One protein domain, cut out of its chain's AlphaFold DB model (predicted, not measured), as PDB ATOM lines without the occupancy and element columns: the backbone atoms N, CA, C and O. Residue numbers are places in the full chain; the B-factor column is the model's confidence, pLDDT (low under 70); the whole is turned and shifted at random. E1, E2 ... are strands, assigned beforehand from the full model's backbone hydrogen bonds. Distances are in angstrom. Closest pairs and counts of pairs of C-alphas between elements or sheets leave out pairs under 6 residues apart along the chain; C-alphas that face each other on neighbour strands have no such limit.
ATOM      1  N   ARG A 277     120.680 125.961  97.648       57.00
ATOM      2  CA  ARG A 277     121.140 126.771  98.801       57.00
ATOM      3  C   ARG A 277     122.522 126.409  99.377       57.00
ATOM      4  O   ARG A 277     122.601 125.889 100.495       57.00
ATOM      5  N   PRO A 278     123.617 126.819  98.718       52.66
ATOM      6  CA  PRO A 278     124.927 126.766  99.342       52.66
ATOM      7  C   PRO A 278     125.025 127.850 100.428       52.66
ATOM      8  O   PRO A 278     124.936 129.044 100.143       52.66
ATOM      9  N   VAL A 279     125.215 127.445 101.686       59.12
ATOM     10  CA  VAL A 279     125.788 128.336 102.719       59.12
ATOM     11  C   VAL A 279     127.282 128.558 102.424       59.12
ATOM     12  O   VAL A 279     127.830 129.618 102.714       59.12
ATOM     13  N   SER A 280     127.911 127.581 101.766       64.69
ATOM     14  CA  SER A 280     129.249 127.619 101.179       64.69
ATOM     15  C   SER A 280     129.248 126.788  99.880       64.69
ATOM     16  O   SER A 280     128.482 125.825  99.806       64.69
ATOM     17  N   PRO A 281     130.083 127.100  98.865       66.44
ATOM     18  CA  PRO A 281     130.215 126.307  97.631       66.44
ATOM     19  C   PRO A 281     130.559 124.822  97.844       66.44
ATOM     20  O   PRO A 281     130.412 124.019  96.925       66.44
ATOM     21  N   PHE A 282     131.027 124.469  99.042       69.19
ATOM     22  CA  PHE A 282     131.480 123.129  99.421       69.19
ATOM     23  C   PHE A 282     130.457 122.344 100.255       69.19
ATOM     24  O   PHE A 282     130.747 121.228 100.694       69.19
ATOM     25  N   GLU A 283     129.279 122.927 100.487       76.00
ATOM     26  CA  GLU A 283     128.173 122.342 101.244       76.00
ATOM     27  C   GLU A 283     126.921 122.242 100.376       76.00
ATOM     28  O   GLU A 283     126.683 123.063  99.491       76.00
ATOM     29  N   TRP A 284     126.071 121.270 100.684       70.06
ATOM     30  CA  TRP A 284     124.745 121.155 100.091       70.06
ATOM     31  C   TRP A 284     123.694 120.866 101.166       70.06
ATOM     32  O   TRP A 284     124.009 120.342 102.235       70.06
ATOM     33  N   LYS A 285     122.440 121.249 100.915       71.44
ATOM     34  CA  LYS A 285     121.306 120.983 101.811       71.44
ATOM     35  C   LYS A 285     120.320 120.044 101.133       71.44
ATOM     36  O   LYS A 285     120.114 120.119  99.926       71.44
ATOM     37  N   ASP A 286     119.710 119.165 101.917       66.56
ATOM     38  CA  ASP A 286     118.563 118.394 101.444       66.56
ATOM     39  C   ASP A 286     117.334 119.323 101.378       66.56
ATOM     40  O   ASP A 286     117.170 120.199 102.227       66.56
ATOM     41  N   ALA A 287     116.480 119.193 100.362       60.59
ATOM     42  CA  ALA A 287     115.341 120.104 100.191       60.59
ATOM     43  C   ALA A 287     114.282 119.906 101.291       60.59
ATOM     44  O   ALA A 287     113.628 120.862 101.710       60.59
ATOM     45  N   ASP A 288     114.165 118.671 101.785       61.69
ATOM     46  CA  ASP A 288     113.152 118.262 102.761       61.69
ATOM     47  C   ASP A 288     113.656 118.321 104.209       61.69
ATOM     48  O   ASP A 288     112.871 118.285 105.160       61.69
ATOM     49  N   LYS A 289     114.977 118.389 104.398       64.06
ATOM     50  CA  LYS A 289     115.618 118.414 105.712       64.06
ATOM     51  C   LYS A 289     116.572 119.591 105.744       64.06
ATOM     52  O   LYS A 289     117.517 119.621 104.969       64.06
ATOM     53  N   ASP A 290     116.389 120.514 106.686       69.75
ATOM     54  CA  ASP A 290     117.298 121.655 106.901       69.75
ATOM     55  C   ASP A 290     118.652 121.228 107.518       69.75
ATOM     56  O   ASP A 290     119.210 121.875 108.400       69.75
ATOM     57  N   ILE A 291     119.176 120.087 107.069       72.00
ATOM     58  CA  ILE A 291     120.449 119.496 107.451       72.00
ATOM     59  C   ILE A 291     121.434 119.778 106.318       72.00
ATOM     60  O   ILE A 291     121.122 119.619 105.134       72.00
ATOM     61  N   ARG A 292     122.630 120.227 106.695       79.25
ATOM     62  CA  ARG A 292     123.734 120.487 105.773       79.25
ATOM     63  C   ARG A 292     124.569 119.230 105.593       79.25
ATOM     64  O   ARG A 292     124.700 118.434 106.517       79.25
ATOM     65  N   TYR A 293     125.160 119.079 104.421       77.19
ATOM     66  CA  TYR A 293     125.966 117.930 104.050       77.19
ATOM     67  C   TYR A 293     127.208 118.366 103.278       77.19
ATOM     68  O   TYR A 293     127.202 119.395 102.601       77.19
ATOM     69  N   TYR A 294     128.256 117.550 103.347       75.00
ATOM     70  CA  TYR A 294     129.362 117.594 102.396       75.00
ATOM     71  C   TYR A 294     129.717 116.187 101.915       75.00
ATOM     72  O   TYR A 294     129.442 115.193 102.594       75.00
ATOM     73  N   ASP A 295     130.305 116.122 100.722       68.62
ATOM     74  CA  ASP A 295     130.816 114.878 100.156       68.62
ATOM     75  C   ASP A 295     132.280 114.707 100.590       68.62
ATOM     76  O   ASP A 295     133.145 115.499 100.212       68.62
ATOM     77  N   ASP A 296     132.542 113.688 101.401       67.56
ATOM     78  CA  ASP A 296     133.860 113.268 101.859       67.56
ATOM     79  C   ASP A 296     134.400 112.147 100.942       67.56
ATOM     80  O   ASP A 296     133.671 111.187 100.666       67.56
ATOM     81  N   PRO A 297     135.657 112.214 100.465       58.25
ATOM     82  CA  PRO A 297     136.235 111.185  99.595       58.25
ATOM     83  C   PRO A 297     136.273 109.776 100.209       58.25
ATOM     84  O   PRO A 297     136.318 108.789  99.476       58.25
ATOM     85  N   ILE A 298     136.281 109.683 101.540       54.06
ATOM     86  CA  ILE A 298     136.402 108.439 102.303       54.06
ATOM     87  C   ILE A 298     135.015 107.951 102.732       54.06
ATOM     88  O   ILE A 298     134.688 106.778 102.558       54.06
ATOM     89  N   ASP A 299     134.189 108.855 103.260       52.97
ATOM     90  CA  ASP A 299     132.907 108.515 103.891       52.97
ATOM     91  C   ASP A 299     131.675 108.711 102.988       52.97
ATOM     92  O   ASP A 299     130.562 108.314 103.353       52.97
ATOM     93  N   GLY A 300     131.834 109.320 101.813       71.25
ATOM     94  CA  GLY A 300     130.718 109.685 100.946       71.25
ATOM     95  C   GLY A 300     129.911 110.845 101.534       71.25
ATOM     96  O   GLY A 300     130.435 111.934 101.706       71.25
ATOM     97  N   LYS A 301     128.620 110.647 101.826       73.00
ATOM     98  CA  LYS A 301     127.738 111.713 102.344       73.00
ATOM     99  C   LYS A 301     127.923 111.880 103.859       73.00
ATOM    100  O   LYS A 301     127.557 110.979 104.616       73.00
ATOM    101  N   VAL A 302     128.417 113.036 104.309       71.69
ATOM    102  CA  VAL A 302     128.590 113.366 105.737       71.69
ATOM    103  C   VAL A 302     127.646 114.495 106.147       71.69
ATOM    104  O   VAL A 302     127.576 115.519 105.473       71.69
ATOM    105  N   GLU A 303     126.909 114.305 107.248       80.56
ATOM    106  CA  GLU A 303     126.028 115.339 107.811       80.56
ATOM    107  C   GLU A 303     126.842 116.362 108.614       80.56
ATOM    108  O   GLU A 303     127.689 116.000 109.433       80.56
ATOM    109  N   ILE A 304     126.561 117.642 108.397       77.56
ATOM    110  CA  ILE A 304     127.162 118.776 109.094       77.56
ATOM    111  C   ILE A 304     126.197 119.213 110.206       77.56
ATOM    112  O   ILE A 304     125.037 119.528 109.909       77.56
ATOM    113  N   PRO A 305     126.650 119.284 111.471       78.44
ATOM    114  CA  PRO A 305     125.840 119.800 112.571       78.44
ATOM    115  C   PRO A 305     125.274 121.204 112.294       78.44
ATOM    116  O   PRO A 305     125.888 122.026 111.610       78.44
ATOM    117  N   ALA A 306     124.085 121.503 112.822       73.19
ATOM    118  CA  ALA A 306     123.392 122.772 112.564       73.19
ATOM    119  C   ALA A 306     124.192 124.006 113.035       73.19
ATOM    120  O   ALA A 306     124.111 125.066 112.422       73.19
ATOM    121  N   ASP A 307     124.996 123.839 114.079       73.69
ATOM    122  CA  ASP A 307     125.855 124.832 114.727       73.69
ATOM    123  C   ASP A 307     127.256 124.963 114.102       73.69
ATOM    124  O   ASP A 307     127.996 125.890 114.435       73.69
ATOM    125  N   ALA A 308     127.628 124.084 113.168       75.00
ATOM    126  CA  ALA A 308     128.945 124.121 112.535       75.00
ATOM    127  C   ALA A 308     129.142 125.381 111.655       75.00
ATOM    128  O   ALA A 308     128.237 125.770 110.911       75.00
ATOM    129  N   PRO A 309     130.322 126.024 111.646       78.69
ATOM    130  CA  PRO A 309     130.606 127.094 110.691       78.69
ATOM    131  C   PRO A 309     130.572 126.577 109.239       78.69
ATOM    132  O   PRO A 309     130.739 125.375 109.028       78.69
ATOM    133  N   PRO A 310     130.373 127.449 108.232       79.62
ATOM    134  CA  PRO A 310     130.421 127.050 106.827       79.62
ATOM    135  C   PRO A 310     131.754 126.388 106.471       79.62
ATOM    136  O   PRO A 310     132.816 126.845 106.899       79.62
ATOM    137  N   ARG A 311     131.692 125.324 105.676       80.62
ATOM    138  CA  ARG A 311     132.843 124.568 105.201       80.62
ATOM    139  C   ARG A 311     133.768 125.481 104.392       80.62
ATOM    140  O   ARG A 311     133.293 126.105 103.438       80.62
ATOM    141  N   PRO A 312     135.058 125.576 104.752       76.19
ATOM    142  CA  PRO A 312     135.976 126.534 104.142       76.19
ATOM    143  C   PRO A 312     136.554 126.069 102.795       76.19
ATOM    144  O   PRO A 312     136.893 126.922 101.979       76.19
ATOM    145  N   SER A 313     136.653 124.755 102.554       72.94
ATOM    146  CA  SER A 313     137.249 124.147 101.349       72.94
ATOM    147  C   SER A 313     136.568 122.815 100.988       72.94
ATOM    148  O   SER A 313     135.835 122.237 101.793       72.94
ATOM    149  N   ASP A 314     136.803 122.305  99.780       70.31
ATOM    150  CA  ASP A 314     136.352 120.981  99.324       70.31
ATOM    151  C   ASP A 314     137.104 119.813  99.980       70.31
ATOM    152  O   ASP A 314     136.604 118.684  99.968       70.31
ATOM    153  N   GLU A 315     138.237 120.089 100.621       72.12
ATOM    154  CA  GLU A 315     139.083 119.124 101.336       72.12
ATOM    155  C   GLU A 315     138.902 119.157 102.864       72.12
ATOM    156  O   GLU A 315     139.300 118.226 103.561       72.12
ATOM    157  N   ALA A 316     138.253 120.189 103.411       76.25
ATOM    158  CA  ALA A 316     138.009 120.308 104.845       76.25
ATOM    159  C   ALA A 316     137.075 119.199 105.346       76.25
ATOM    160  O   ALA A 316     135.930 119.096 104.907       76.25
ATOM    161  N   ILE A 317     137.512 118.399 106.313       76.62
ATOM    162  CA  ILE A 317     136.713 117.326 106.917       76.62
ATOM    163  C   ILE A 317     136.180 117.801 108.267       76.62
ATOM    164  O   ILE A 317     136.910 118.390 109.068       76.62
ATOM    165  N   TRP A 318     134.897 117.551 108.541       80.19
ATOM    166  CA  TRP A 318     134.307 117.879 109.834       80.19
ATOM    167  C   TRP A 318     134.796 116.891 110.891       80.19
ATOM    168  O   TRP A 318     134.446 115.708 110.883       80.19
ATOM    169  N   ASN A 319     135.588 117.377 111.841       75.31
ATOM    170  CA  ASN A 319     135.968 116.587 112.996       75.31
ATOM    171  C   ASN A 319     134.857 116.677 114.047       75.31
ATOM    172  O   ASN A 319     134.717 117.673 114.754       75.31
ATOM    173  N   VAL A 320     134.075 115.600 114.153       66.38
ATOM    174  CA  VAL A 320     132.950 115.476 115.094       66.38
ATOM    175  C   VAL A 320     133.396 115.617 116.555       66.38
ATOM    176  O   VAL A 320     132.622 116.094 117.379       66.38
ATOM    177  N   LEU A 321     134.634 115.225 116.881       59.88
ATOM    178  CA  LEU A 321     135.161 115.263 118.248       59.88
ATOM    179  C   LEU A 321     135.610 116.670 118.642       59.88
ATOM    180  O   LEU A 321     135.281 117.134 119.726       59.88
ATOM    181  N   SER A 322     136.331 117.362 117.758       65.94
ATOM    182  CA  SER A 322     136.808 118.724 118.025       65.94
ATOM    183  C   SER A 322     135.818 119.819 117.621       65.94
ATOM    184  O   SER A 322     136.088 120.993 117.880       65.94
ATOM    185  N   GLN A 323     134.701 119.444 116.982       73.88
ATOM    186  CA  GLN A 323     133.684 120.335 116.412       73.88
ATOM    187  C   GLN A 323     134.287 121.423 115.509       73.88
ATOM    188  O   GLN A 323     133.908 122.595 115.563       73.88
ATOM    189  N   LYS A 324     135.284 121.048 114.701       78.44
ATOM    190  CA  LYS A 324     136.011 121.959 113.808       78.44
ATOM    191  C   LYS A 324     136.270 121.311 112.455       78.44
ATOM    192  O   LYS A 324     136.448 120.099 112.358       78.44
ATOM    193  N   TRP A 325     136.361 122.149 111.428       80.12
ATOM    194  CA  TRP A 325     136.909 121.764 110.131       80.12
ATOM    195  C   TRP A 325     138.410 121.502 110.257       80.12
ATOM    196  O   TRP A 325     139.131 122.288 110.871       80.12
ATOM    197  N   VAL A 326     138.865 120.384 109.701       76.88
ATOM    198  CA  VAL A 326     140.277 120.013 109.628       76.88
ATOM    199  C   VAL A 326     140.605 119.760 108.166       76.88
ATOM    200  O   VAL A 326     140.012 118.873 107.556       76.88
ATOM    201  N   ASP A 327     141.536 120.528 107.612       73.69
ATOM    202  CA  ASP A 327     142.041 120.281 106.263       73.69
ATOM    203  C   ASP A 327     142.898 119.009 106.261       73.69
ATOM    204  O   ASP A 327     143.686 118.758 107.183       73.69
ATOM    205  N   THR A 328     142.730 118.175 105.236       59.06
ATOM    206  CA  THR A 328     143.576 116.991 105.026       59.06
ATOM    207  C   THR A 328     145.014 117.366 104.682       59.06
ATOM    208  O   THR A 328     145.936 116.615 105.011       59.06
TER     209      THR A 328
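AT A GLANCE: This is residues 277 to 328 of the 335 residues of an uncharacterized protein of Bacteroides sp. AM16-15 (UniProt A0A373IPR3). With little regular structure, this is a pair of small strand hairpins, E1 with E2 and E3 with E4, joined by a long loop, with another loop, residues 277 to 291, before the first. Residues 284 to 285 pair antiparallel with residues 292 to 293 of E1. The 52 printed residues hold no named helix and four strands, E1 to E4 in order, in two antiparallel sheets; the class is all strand, with 18 residues in named elements. It is compact, radius of gyration of the C-alphas 10.2 A, spanning 29 by 21 by 17 A.

HOW THE PARTS SIT: E1, residues 292 to 296, and E2, residues 300 to 304, form an antiparallel hairpin at 145 degrees; N 294 and O 302 are 3.0 A apart. E3, residues 316 to 319, and E4, residues 324 to 327, form another at 140 degrees; N 317 and O 326 are 2.8 A apart. The closest C-alphas of E1 and E3, Asp 296 and Ile 317, are 7.1 A apart. E4 is apart from E1 and E2.

IN THESE COORDINATES: E1, 13.0 A long, begins at C-alpha 292 (123.734, 120.487, 105.773). E2 is 12.7 A long. E4 ends at C-alpha 327 (142.041, 120.281, 106.263).

THE WHOLE: The C-alphas farthest apart, Asp 288 and Thr 328, are 30.5 A apart. The printed part has no cut. The link E2 to E3 is long, 11 residues. Mean pLDDT of the printed part is 70.4; 20 residues are under 70, among them 277 to 282.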